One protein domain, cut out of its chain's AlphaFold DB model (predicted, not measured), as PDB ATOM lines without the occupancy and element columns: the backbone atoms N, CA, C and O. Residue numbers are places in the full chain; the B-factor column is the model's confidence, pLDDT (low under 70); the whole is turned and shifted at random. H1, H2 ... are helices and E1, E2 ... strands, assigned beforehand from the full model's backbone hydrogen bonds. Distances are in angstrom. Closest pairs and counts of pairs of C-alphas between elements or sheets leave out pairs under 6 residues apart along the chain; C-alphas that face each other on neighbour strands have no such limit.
ATOM      1  N   GLU A  64      63.180  36.299 111.750       82.44
ATOM      2  CA  GLU A  64      63.394  35.466 110.558       82.44
ATOM      3  C   GLU A  64      64.388  36.071 109.551       82.44
ATOM      4  O   GLU A  64      65.062  35.340 108.823       82.44
ATOM      5  N   PHE A  65      64.533  37.403 109.521       79.62
ATOM      6  CA  PHE A  65      65.499  38.080 108.654       79.62
ATOM      7  C   PHE A  65      66.962  37.760 108.990       79.62
ATOM      8  O   PHE A  65      67.825  37.885 108.116       79.62
ATOM      9  N   ILE A  66      67.233  37.260 110.198       82.31
ATOM     10  CA  ILE A  66      68.568  36.834 110.615       82.31
ATOM     11  C   ILE A  66      69.058  35.606 109.844       82.31
ATOM     12  O   ILE A  66      70.248  35.509 109.544       82.31
ATOM     13  N   ASN A  67      68.140  34.731 109.417       77.31
ATOM     14  CA  ASN A  67      68.447  33.555 108.596       77.31
ATOM     15  C   ASN A  67      68.911  33.941 107.189       77.31
ATOM     16  O   ASN A  67      69.641  33.200 106.539       77.31
ATOM     17  N   TYR A  68      68.508  35.125 106.727       74.88
ATOM     18  CA  TYR A  68      68.956  35.697 105.462       74.88
ATOM     19  C   TYR A  68      70.230  36.545 105.623       74.88
ATOM     20  O   TYR A  68      70.650  37.193 104.667       74.88
ATOM     21  N   GLY A  69      70.836  36.558 106.818       73.88
ATOM     22  CA  GLY A  69      72.058  37.300 107.124       73.88
ATOM     23  C   GLY A  69      71.851  38.798 107.360       73.88
ATOM     24  O   GLY A  69      72.819  39.562 107.353       73.88
ATOM     25  N   PHE A  70      70.606  39.235 107.570       78.31
ATOM     26  CA  PHE A  70      70.286  40.628 107.868       78.31
ATOM     27  C   PHE A  70      70.152  40.839 109.370       78.31
ATOM     28  O   PHE A  70      69.623  40.007 110.096       78.31
ATOM     29  N   THR A  71      70.631  41.987 109.835       75.38
ATOM     30  CA  THR A  71      70.469  42.454 111.216       75.38
ATOM     31  C   THR A  71      69.636  43.725 111.214       75.38
ATOM     32  O   THR A  71      69.514  44.369 110.172       75.38
ATOM     33  N   TYR A  72      69.085  44.133 112.354       74.69
ATOM     34  CA  TYR A  72      68.403  45.421 112.446       74.69
ATOM     35  C   TYR A  72      69.339  46.530 112.934       74.69
ATOM     36  O   TYR A  72      70.288  46.296 113.680       74.69
ATOM     37  N   CYS A  73      69.060  47.761 112.525       64.06
ATOM     38  CA  CYS A  73      69.611  48.973 113.110       64.06
ATOM     39  C   CYS A  73      68.461  49.833 113.622       64.06
ATOM     40  O   CYS A  73      67.443  49.978 112.947       64.06
ATOM     41  N   VAL A  74      68.640  50.429 114.799       66.38
ATOM     42  CA  VAL A  74      67.662  51.358 115.370       66.38
ATOM     43  C   VAL A  74      68.003  52.771 114.916       66.38
ATOM     44  O   VAL A  74      69.013  53.335 115.344       66.38
ATOM     45  N   VAL A  75      67.166  53.348 114.058       64.19
ATOM     46  CA  VAL A  75      67.256  54.756 113.647       64.19
ATOM     47  C   VAL A  75      66.028  55.463 114.208       64.19
ATOM     48  O   VAL A  75      64.914  55.049 113.932       64.19
ATOM     49  N   ASN A  76      66.214  56.494 115.035       63.97
ATOM     50  CA  ASN A  76      65.120  57.257 115.662       63.97
ATOM     51  C   ASN A  76      64.100  56.420 116.470       63.97
ATOM     52  O   ASN A  76      62.936  56.790 116.572       63.97
ATOM     53  N   GLY A  77      64.531  55.306 117.072       63.62
ATOM     54  CA  GLY A  77      63.640  54.406 117.823       63.62
ATOM     55  C   GLY A  77      62.903  53.386 116.951       63.62
ATOM     56  O   GLY A  77      62.121  52.600 117.474       63.62
ATOM     57  N   GLU A  78      63.184  53.360 115.648       61.38
ATOM     58  CA  GLU A  78      62.593  52.427 114.694       61.38
ATOM     59  C   GLU A  78      63.610  51.365 114.266       61.38
ATOM     60  O   GLU A  78      64.731  51.675 113.851       61.38
ATOM     61  N   GLU A  79      63.214  50.097 114.374       63.22
ATOM     62  CA  GLU A  79      64.019  48.951 113.956       63.22
ATOM     63  C   GLU A  79      63.935  48.773 112.441       63.22
ATOM     64  O   GLU A  79      62.884  48.451 111.887       63.22
ATOM     65  N   HIS A  80      65.063  48.943 111.763       61.28
ATOM     66  CA  HIS A  80      65.166  48.743 110.329       61.28
ATOM     67  C   HIS A  80      66.076  47.553 110.017       61.28
ATOM     68  O   HIS A  80      67.228  47.569 110.448       61.28
ATOM     69  N   PRO A  81      65.626  46.552 109.240       59.88
ATOM     70  CA  PRO A  81      66.514  45.534 108.687       59.88
ATOM     71  C   PRO A  81      67.511  46.221 107.758       59.88
ATOM     72  O   PRO A  81      67.131  46.856 106.773       59.88
ATOM     73  N   LEU A  82      68.784  46.141 108.105       57.47
ATOM     74  CA  LEU A  82      69.841  46.887 107.454       57.47
ATOM     75  C   LEU A  82      70.999  45.923 107.160       57.47
ATOM     76  O   LEU A  82      71.659  45.396 108.059       57.47
ATOM     77  N   CYS A  83      71.299  45.776 105.863       65.06
ATOM     78  CA  CYS A  83      72.697  45.883 105.457       65.06
ATOM     79  C   CYS A  83      73.190  47.285 105.858       65.06
ATOM     80  O   CYS A  83      72.412  48.086 106.346       65.06
ATOM     81  N   LYS A  84      74.448  47.671 105.677       63.56
ATOM     82  CA  LYS A  84      74.864  49.038 106.074       63.56
ATOM     83  C   LYS A  84      74.076  50.180 105.375       63.56
ATOM     84  O   LYS A  84      74.212  51.323 105.802       63.56
ATOM     85  N   ASP A  85      73.214  49.865 104.399       67.81
ATOM     86  CA  ASP A  85      72.370  50.785 103.634       67.81
ATOM     87  C   ASP A  85      70.863  50.572 103.881       67.81
ATOM     88  O   ASP A  85      70.376  49.443 104.013       67.81
ATOM     89  N   LYS A  86      70.079  51.660 103.902       73.88
ATOM     90  CA  LYS A  86      68.614  51.562 104.004       73.88
ATOM     91  C   LYS A  86      68.040  50.977 102.713       73.88
ATOM     92  O   LYS A  86      68.123  51.592 101.652       73.88
ATOM     93  N   LEU A  87      67.417  49.805 102.809       76.88
ATOM     94  CA  LEU A  87      66.815  49.126 101.667       76.88
ATOM     95  C   LEU A  87      65.389  49.638 101.399       76.88
ATOM     96  O   LEU A  87      64.590  49.807 102.320       76.88
ATOM     97  N   ALA A  88      65.042  49.849 100.127       83.31
ATOM     98  CA  ALA A  88      63.669  50.173  99.738       83.31
ATOM     99  C   ALA A  88      62.704  49.026 100.097       83.31
ATOM    100  O   ALA A  88      63.075  47.852 100.039       83.31
ATOM    101  N   ASN A  89      61.438  49.343 100.390       81.00
ATOM    102  CA  ASN A  89      60.445  48.338 100.802       81.00
ATOM    103  C   ASN A  89      60.269  47.206  99.769       81.00
ATOM    104  O   ASN A  89      60.141  46.037 100.125       81.00
ATOM    105  N   GLU A  90      60.340  47.540  98.480       84.31
ATOM    106  CA  GLU A  90      60.269  46.569  97.384       84.31
ATOM    107  C   GLU A  90      61.413  45.552  97.380       84.31
ATOM    108  O   GLU A  90      61.244  44.441  96.874       84.31
ATOM    109  N   SER A  91      62.564  45.923  97.936       81.50
ATOM    110  CA  SER A  91      63.775  45.106  98.006       81.50
ATOM    111  C   SER A  91      63.811  44.199  99.239       81.50
ATOM    112  O   SER A  91      64.596  43.258  99.266       81.50
ATOM    113  N   MET A  92      62.912  44.414 100.207       80.88
ATOM    114  CA  MET A  92      62.715  43.543 101.375       80.88
ATOM    115  C   MET A  92      61.925  42.263 101.058       80.88
ATOM    116  O   MET A  92      61.697  41.437 101.938       80.88
ATOM    117  N   LYS A  93      61.479  42.078  99.810       84.88
ATOM    118  CA  LYS A  93      60.885  40.813  99.356       84.88
ATOM    119  C   LYS A  93      61.950  39.702  99.425       84.88
ATOM    120  O   LYS A  93      63.045  39.940  98.913       84.88
ATOM    121  N   PRO A  94      61.650  38.495  99.951       84.12
ATOM    122  CA  PRO A  94      62.658  37.461 100.227       84.12
ATOM    123  C   PRO A  94      63.608  37.165  99.059       84.12
ATOM    124  O   PRO A  94      64.820  37.110  99.242       84.12
ATOM    125  N   ALA A  95      63.084  37.072  97.831       87.31
ATOM    126  CA  ALA A  95      63.896  36.828  96.636       87.31
ATOM    127  C   ALA A  95      64.905  37.957  96.341       87.31
ATOM    128  O   ALA A  95      66.063  37.696  96.014       87.31
ATOM    129  N   LYS A  96      64.486  39.223  96.474       88.19
ATOM    130  CA  LYS A  96      65.372  40.379  96.258       88.19
ATOM    131  C   LYS A  96      66.348  40.555  97.416       88.19
ATOM    132  O   LYS A  96      67.495  40.926  97.179       88.19
ATOM    133  N   LEU A  97      65.902  40.241  98.629       83.00
ATOM    134  CA  LEU A  97      66.701  40.292  99.843       83.00
ATOM    135  C   LEU A  97      67.848  39.269  99.787       83.00
ATOM    136  O   LEU A  97      69.005  39.636  99.981       83.00
ATOM    137  N   LYS A  98      67.554  38.027  99.382       85.12
ATOM    138  CA  LYS A  98      68.561  36.979  99.150       85.12
ATOM    139  C   LYS A  98      69.591  37.400  98.096       85.12
ATOM    140  O   LYS A  98      70.787  37.390  98.368       85.12
ATOM    141  N   ARG A  99      69.135  37.876  96.929       90.50
ATOM    142  CA  ARG A  99      70.032  38.355  95.861       90.50
ATOM    143  C   ARG A  99      70.902  39.530  96.313       90.50
ATOM    144  O   ARG A  99      72.074  39.614  95.952       90.50
ATOM    145  N   HIS A 100      70.340  40.470  97.076       88.31
ATOM    146  CA  HIS A 100      71.103  41.583  97.638       88.31
ATOM    147  C   HIS A 100      72.234  41.065  98.529       88.31
ATOM    148  O   HIS A 100      73.376  41.488  98.365       88.31
ATOM    149  N   PHE A 101      71.929  40.121  99.418       82.88
ATOM    150  CA  PHE A 101      72.909  39.532 100.321       82.88
ATOM    151  C   PHE A 101      74.048  38.839  99.565       82.88
ATOM    152  O   PHE A 101      75.214  39.163  99.772       82.88
ATOM    153  N   GLU A 102      73.721  37.979  98.601       86.62
ATOM    154  CA  GLU A 102      74.710  37.258  97.789       86.62
ATOM    155  C   GLU A 102      75.598  38.193  96.957       86.62
ATOM    156  O   GLU A 102      76.770  37.905  96.728       86.62
ATOM    157  N   THR A 103      75.068  39.327  96.494       88.62
ATOM    158  CA  THR A 103      75.819  40.251  95.628       88.62
ATOM    159  C   THR A 103      76.645  41.271  96.407       88.62
ATOM    160  O   THR A 103      77.777  41.554  96.011       88.62
ATOM    161  N   LYS A 104      76.103  41.823  97.500       85.88
ATOM    162  CA  LYS A 104      76.744  42.869  98.317       85.88
ATOM    163  C   LYS A 104      77.577  42.313  99.467       85.88
ATOM    164  O   LYS A 104      78.483  42.996  99.938       85.88
ATOM    165  N   HIS A 105      77.290  41.094  99.913       85.31
ATOM    166  CA  HIS A 105      77.900  40.477 101.089       85.31
ATOM    167  C   HIS A 105      78.386  39.055 100.805       85.31
ATOM    168  O   HIS A 105      78.163  38.150 101.605       85.31
ATOM    169  N   LYS A 106      79.101  38.867  99.690       85.62
ATOM    170  CA  LYS A 106      79.698  37.581  99.282       85.62
ATOM    171  C   LYS A 106      80.477  36.905 100.415       85.62
ATOM    172  O   LYS A 106      80.333  35.708 100.636       85.62
ATOM    173  N   ASP A 107      81.207  37.697 101.195       84.19
ATOM    174  CA  ASP A 107      82.041  37.222 102.307       84.19
ATOM    175  C   ASP A 107      81.232  36.693 103.502       84.19
ATOM    176  O   ASP A 107      81.782  36.070 104.411       84.19
ATOM    177  N   LEU A 108      79.932  36.996 103.553       81.75
ATOM    178  CA  LEU A 108      79.036  36.638 104.649       81.75
ATOM    179  C   LEU A 108      78.065  35.509 104.276       81.75
ATOM    180  O   LEU A 108      77.407  34.993 105.172       81.75
ATOM    181  N   VAL A 109      78.005  35.086 103.004       82.31
ATOM    182  CA  VAL A 109      77.039  34.085 102.501       82.31
ATOM    183  C   VAL A 109      77.123  32.750 103.243       82.31
ATOM    184  O   VAL A 109      76.097  32.147 103.533       82.31
ATOM    185  N   ASN A 110      78.328  32.319 103.613       84.56
ATOM    186  CA  ASN A 110      78.565  31.016 104.244       84.56
ATOM    187  C   ASN A 110      78.638  31.074 105.779       84.56
ATOM    188  O   ASN A 110      79.145  30.147 106.410       84.56
ATOM    189  N   LYS A 111      78.215  32.179 106.400       87.56
ATOM    190  CA  LYS A 111      78.306  32.344 107.857       87.56
ATOM    191  C   LYS A 111      77.057  31.824 108.558       87.56
ATOM    192  O   LYS A 111      75.959  31.868 108.018       87.56
ATOM    193  N   SER A 112      77.238  31.349 109.787       87.56
ATOM    194  CA  SER A 112      76.150  30.849 110.629       87.56
ATOM    195  C   SER A 112      75.276  31.979 111.178       87.56
ATOM    196  O   SER A 112      75.723  33.111 111.360       87.56
ATOM    197  N   GLU A 113      74.044  31.646 111.560       83.00
ATOM    198  CA  GLU A 113      73.124  32.556 112.255       83.00
ATOM    199  C   GLU A 113      73.751  33.180 113.520       83.00
ATOM    200  O   GLU A 113      73.594  34.369 113.805       83.00
ATOM    201  N   THR A 114      74.547  32.392 114.252       86.94
ATOM    202  CA  THR A 114      75.262  32.833 115.461       86.94
ATOM    203  C   THR A 114      76.239  33.975 115.186       86.94
ATOM    204  O   THR A 114      76.393  34.870 116.021       86.94
ATOM    205  N   PHE A 115      76.861  34.004 114.002       86.88
ATOM    206  CA  PHE A 115      77.719  35.111 113.590       86.88
ATOM    207  C   PHE A 115      76.917  36.411 113.467       86.88
ATOM    208  O   PHE A 115      77.371  37.455 113.938       86.88
ATOM    209  N   PHE A 116      75.723  36.354 112.872       83.50
ATOM    210  CA  PHE A 116      74.874  37.532 112.686       83.50
ATOM    211  C   PHE A 116      74.319  38.057 114.012       83.50
ATOM    212  O   PHE A 116      74.321  39.273 114.209       83.50
ATOM    213  N   LYS A 117      73.967  37.177 114.961       84.44
ATOM    214  CA  LYS A 117      73.583  37.574 116.334       84.44
ATOM    215  C   LYS A 117      74.705  38.349 117.027       84.44
ATOM    216  O   LYS A 117      74.522  39.506 117.407       84.44
ATOM    217  N   LYS A 118      75.911  37.773 117.064       87.19
ATOM    218  CA  LYS A 118      77.094  38.420 117.661       87.19
ATOM    219  C   LYS A 118      77.448  39.739 116.965       87.19
ATOM    220  O   LYS A 118      77.857  40.711 117.602       87.19
ATOM    221  N   ARG A 119      77.298  39.792 115.639       84.56
ATOM    222  CA  ARG A 119      77.511  41.010 114.847       84.56
ATOM    223  C   ARG A 119      76.507  42.099 115.229       84.56
ATOM    224  O   ARG A 119      76.928  43.238 115.405       84.56
ATOM    225  N   ALA A 120      75.227  41.760 115.379       81.38
ATOM    226  CA  ALA A 120      74.183  42.704 115.781       81.38
ATOM    227  C   ALA A 120      74.465  43.306 117.167       81.38
ATOM    228  O   ALA A 120      74.422  44.526 117.335       81.38
ATOM    229  N   GLU A 121      74.847  42.473 118.136       85.00
ATOM    230  CA  GLU A 121      75.239  42.918 119.481       85.00
ATOM    231  C   GLU A 121      76.442  43.866 119.445       85.00
ATOM    232  O   GLU A 121      76.427  44.933 120.060       85.00
ATOM    233  N   SER A 122      77.470  43.521 118.663       86.56
ATOM    234  CA  SER A 122      78.647  44.372 118.484       86.56
ATOM    235  C   SER A 122      78.275  45.745 117.913       86.56
ATOM    236  O   SER A 122      78.730  46.762 118.434       86.56
ATOM    237  N   MET A 123      77.391  45.795 116.909       82.19
ATOM    238  CA  MET A 123      76.911  47.052 116.324       82.19
ATOM    239  C   MET A 123      76.114  47.889 117.334       82.19
ATOM    240  O   MET A 123      76.286  49.108 117.397       82.19
ATOM    241  N   LYS A 124      75.276  47.253 118.164       82.44
ATOM    242  CA  LYS A 124      74.544  47.930 119.246       82.44
ATOM    243  C   LYS A 124      75.514  48.573 120.238       82.44
ATOM    244  O   LYS A 124      75.373  49.755 120.551       82.44
ATOM    245  N   ASN A 125      76.535  47.831 120.661       85.50
ATOM    246  CA  ASN A 125      77.552  48.322 121.592       85.50
ATOM    247  C   ASN A 125      78.368  49.474 120.992       85.50
ATOM    248  O   ASN A 125      78.601  50.472 121.672       85.50
ATOM    249  N   GLN A 126      78.736  49.385 119.711       85.25
ATOM    250  CA  GLN A 126      79.416  50.467 118.992       85.25
ATOM    251  C   GLN A 126      78.566  51.736 118.922       85.25
ATOM    252  O   GLN A 126      79.084  52.830 119.124       85.25
ATOM    253  N   ASN A 127      77.263  51.607 118.676       82.94
ATOM    254  CA  ASN A 127      76.353  52.749 118.610       82.94
ATOM    255  C   ASN A 127      76.192  53.420 119.986       82.94
ATOM    256  O   ASN A 127      76.269  54.644 120.095       82.94
ATOM    257  N   VAL A 128      76.046  52.624 121.052       85.19
ATOM    258  CA  VAL A 128      76.016  53.126 122.438       85.19
ATOM    259  C   VAL A 128      77.324  53.826 122.796       85.19
ATOM    260  O   VAL A 128      77.290  54.914 123.365       85.19
ATOM    261  N   PHE A 129      78.466  53.227 122.452       88.06
ATOM    262  CA  PHE A 129      79.777  53.831 122.663       88.06
ATOM    263  C   PHE A 129      79.870  55.168 121.926       88.06
ATOM    264  O   PHE A 129      80.095  56.188 122.562       88.06
ATOM    265  N   LEU A 130      79.591  55.195 120.621       86.62
ATOM    266  CA  LEU A 130      79.673  56.408 119.810       86.62
ATOM    267  C   LEU A 130      78.822  57.543 120.396       86.62
ATOM    268  O   LEU A 130      79.346  58.629 120.616       86.62
ATOM    269  N   LYS A 131      77.559  57.276 120.757       84.75
ATOM    270  CA  LYS A 131      76.659  58.273 121.367       84.75
ATOM    271  C   LYS A 131      77.228  58.920 122.636       84.75
ATOM    272  O   LYS A 131      76.994  60.109 122.860       84.75
ATOM    273  N   LYS A 132      77.975  58.165 123.453       85.12
ATOM    274  CA  LYS A 132      78.617  58.692 124.670       85.12
ATOM    275  C   LYS A 132      79.696  59.730 124.351       85.12
ATOM    276  O   LYS A 132      79.798  60.710 125.077       85.12
ATOM    277  N   TYR A 133      80.464  59.539 123.277       82.75
ATOM    278  CA  TYR A 133      81.628  60.383 122.956       82.75
ATOM    279  C   TYR A 133      81.368  61.436 121.874       82.75
ATOM    280  O   TYR A 133      82.109  62.407 121.787       82.75
ATOM    281  N   THR A 134      80.325  61.293 121.055       82.44
ATOM    282  CA  THR A 134      79.956  62.311 120.052       82.44
ATOM    283  C   THR A 134      79.211  63.498 120.647       82.44
ATOM    284  O   THR A 134      79.007  64.502 119.969       82.44
ATOM    285  N   THR A 135      78.757  63.387 121.896       83.06
ATOM    286  CA  THR A 135      78.036  64.466 122.566       83.06
ATOM    287  C   THR A 135      79.049  65.432 123.172       83.06
ATOM    288  O   THR A 135      79.672  65.133 124.188       83.06
ATOM    289  N   ILE A 136      79.224  66.597 122.545       78.62
ATOM    290  CA  ILE A 136      80.040  67.680 123.107       78.62
ATOM    291  C   ILE A 136      79.345  68.173 124.386       78.62
ATOM    292  O   ILE A 136      78.156  68.508 124.330       78.62
ATOM    293  N   PRO A 137      80.033  68.230 125.541       84.19
ATOM    294  CA  PRO A 137      79.416  68.725 126.762       84.19
ATOM    295  C   PRO A 137      79.063  70.208 126.607       84.19
ATOM    296  O   PRO A 137      79.850  70.986 126.069       84.19
ATOM    297  N   GLU A 138      77.901  70.625 127.120       81.19
ATOM    298  CA  GLU A 138      77.407  72.008 126.981       81.19
ATOM    299  C   GLU A 138      78.432  73.045 127.473       81.19
ATOM    300  O   GLU A 138      78.589  74.108 126.879       81.19
ATOM    301  N   LYS A 139      79.202  72.699 128.511       81.50
ATOM    302  CA  LYS A 139      80.288  73.538 129.034       81.50
ATOM    303  C   LYS A 139      81.407  73.772 128.011       81.50
ATOM    304  O   LYS A 139      81.879  74.896 127.897       81.50
ATOM    305  N   ALA A 140      81.803  72.747 127.252       85.56
ATOM    306  CA  ALA A 140      82.810  72.896 126.199       85.56
ATOM    307  C   ALA A 140      82.281  73.730 125.021       85.56
ATOM    308  O   ALA A 140      83.021  74.528 124.454       85.56
ATOM    309  N   LEU A 141      80.987  73.601 124.705       84.62
ATOM    310  CA  LEU A 141      80.331  74.434 123.694       84.62
ATOM    311  C   LEU A 141      80.377  75.924 124.077       84.62
ATOM    312  O   LEU A 141      80.683  76.756 123.231       84.62
ATOM    313  N   ARG A 142      80.100  76.265 125.344       85.44
ATOM    314  CA  ARG A 142      80.092  77.665 125.808       85.44
ATOM    315  C   ARG A 142      81.476  78.291 125.937       85.44
ATOM    316  O   ARG A 142      81.582  79.497 125.798       85.44
ATOM    317  N   ALA A 143      82.515  77.499 126.191       88.81
ATOM    318  CA  ALA A 143      83.889  77.995 126.290       88.81
ATOM    319  C   ALA A 143      84.516  78.364 124.930       88.81
ATOM    320  O   ALA A 143      85.608  78.918 124.897       88.81
ATOM    321  N   SER A 144      83.850  78.028 123.820       82.25
ATOM    322  CA  SER A 144      84.313  78.332 122.458       82.25
ATOM    323  C   SER A 144      83.780  79.671 121.919       82.25
ATOM    324  O   SER A 144      83.983  79.962 120.741       82.25
TER     325      SER A 144
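This is residues 64 to 144 of the 145 residues of an uncharacterized protein of Araneus ventricosus (UniProt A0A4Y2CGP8). A small body, made of a two-strand hairpin, E1 and E2, with the first part of the long helix H4 alongside E1 and the helices H1, H2 and H3 beyond the end away from the hairpin's turn, has one long arm. The arm is residues 128 to 144, the last part of H4 and then H5, which stick out and make the length. The printed part has 81 residues, in the order H1, E1, E2, H2, H3, H4, H5; the sheet E1 - E2 is antiparallel and the class is mostly helix. The whole is loose, with a radius of gyration of the C-alphas of 16.5 A and spans of 54 by 27 by 20 A.

E1, residues 71 to 75, and E2, residues 78 to 82, form a hairpin, antiparallel at 139 degrees; N 73 and O 80 are within hydrogen-bond range at 2.8 A, as are N 82 and O 71 at 2.8 A. The closest C-alphas of E1 and H4, residues 113 to 134, are those of Thr 71 and Ala 120, 5.9 A apart. H1, residues 64 to 68, touches H4, with residues 113 to 117 of H4 alone; the closest C-alphas are those of Asn 67 and Glu 113, 6.0 A. H1 only just touches H3, residues 94 to 104, with 3 pairs of C-alphas within 8 A, the closest those of Tyr 68 and Lys 98, 6.5 A. H2, residues 89 to 92, is close to H3 but not clearly touching; the closest C-alphas are those of Ser 91 and Leu 97, 5.9 A. H5, residues 138 to 142, touches no helix. Each O i to N i+4 pair is within hydrogen-bond range in H3, H4 and H5; in H1 it is 0 of 1, with 2 of 2 O i to N i+3 pairs, and H2 is too short for an O i to N i+4 pair.

E1 measures 12.9 A and E2 11.6 A from first to last C-alpha. H4 measures 31.5 A, from C-alpha 113 at (73.124, 32.556, 112.255) to C-alpha 134 at (79.956, 62.311, 120.052). H3 measures 15.2 A. H1, H2 and H5 measure 7.5, 5.3 and 6.4 A, and H1 begins with C-alpha 64 at (63.394, 35.466, 110.558).

The C-alphas of Ala 95 and Ala 143, the two farthest apart, are 54.5 A apart. The printed part has no cut and no long link. Residues 73 to 85 are under pLDDT 70, and the mean of the printed part is 80.2.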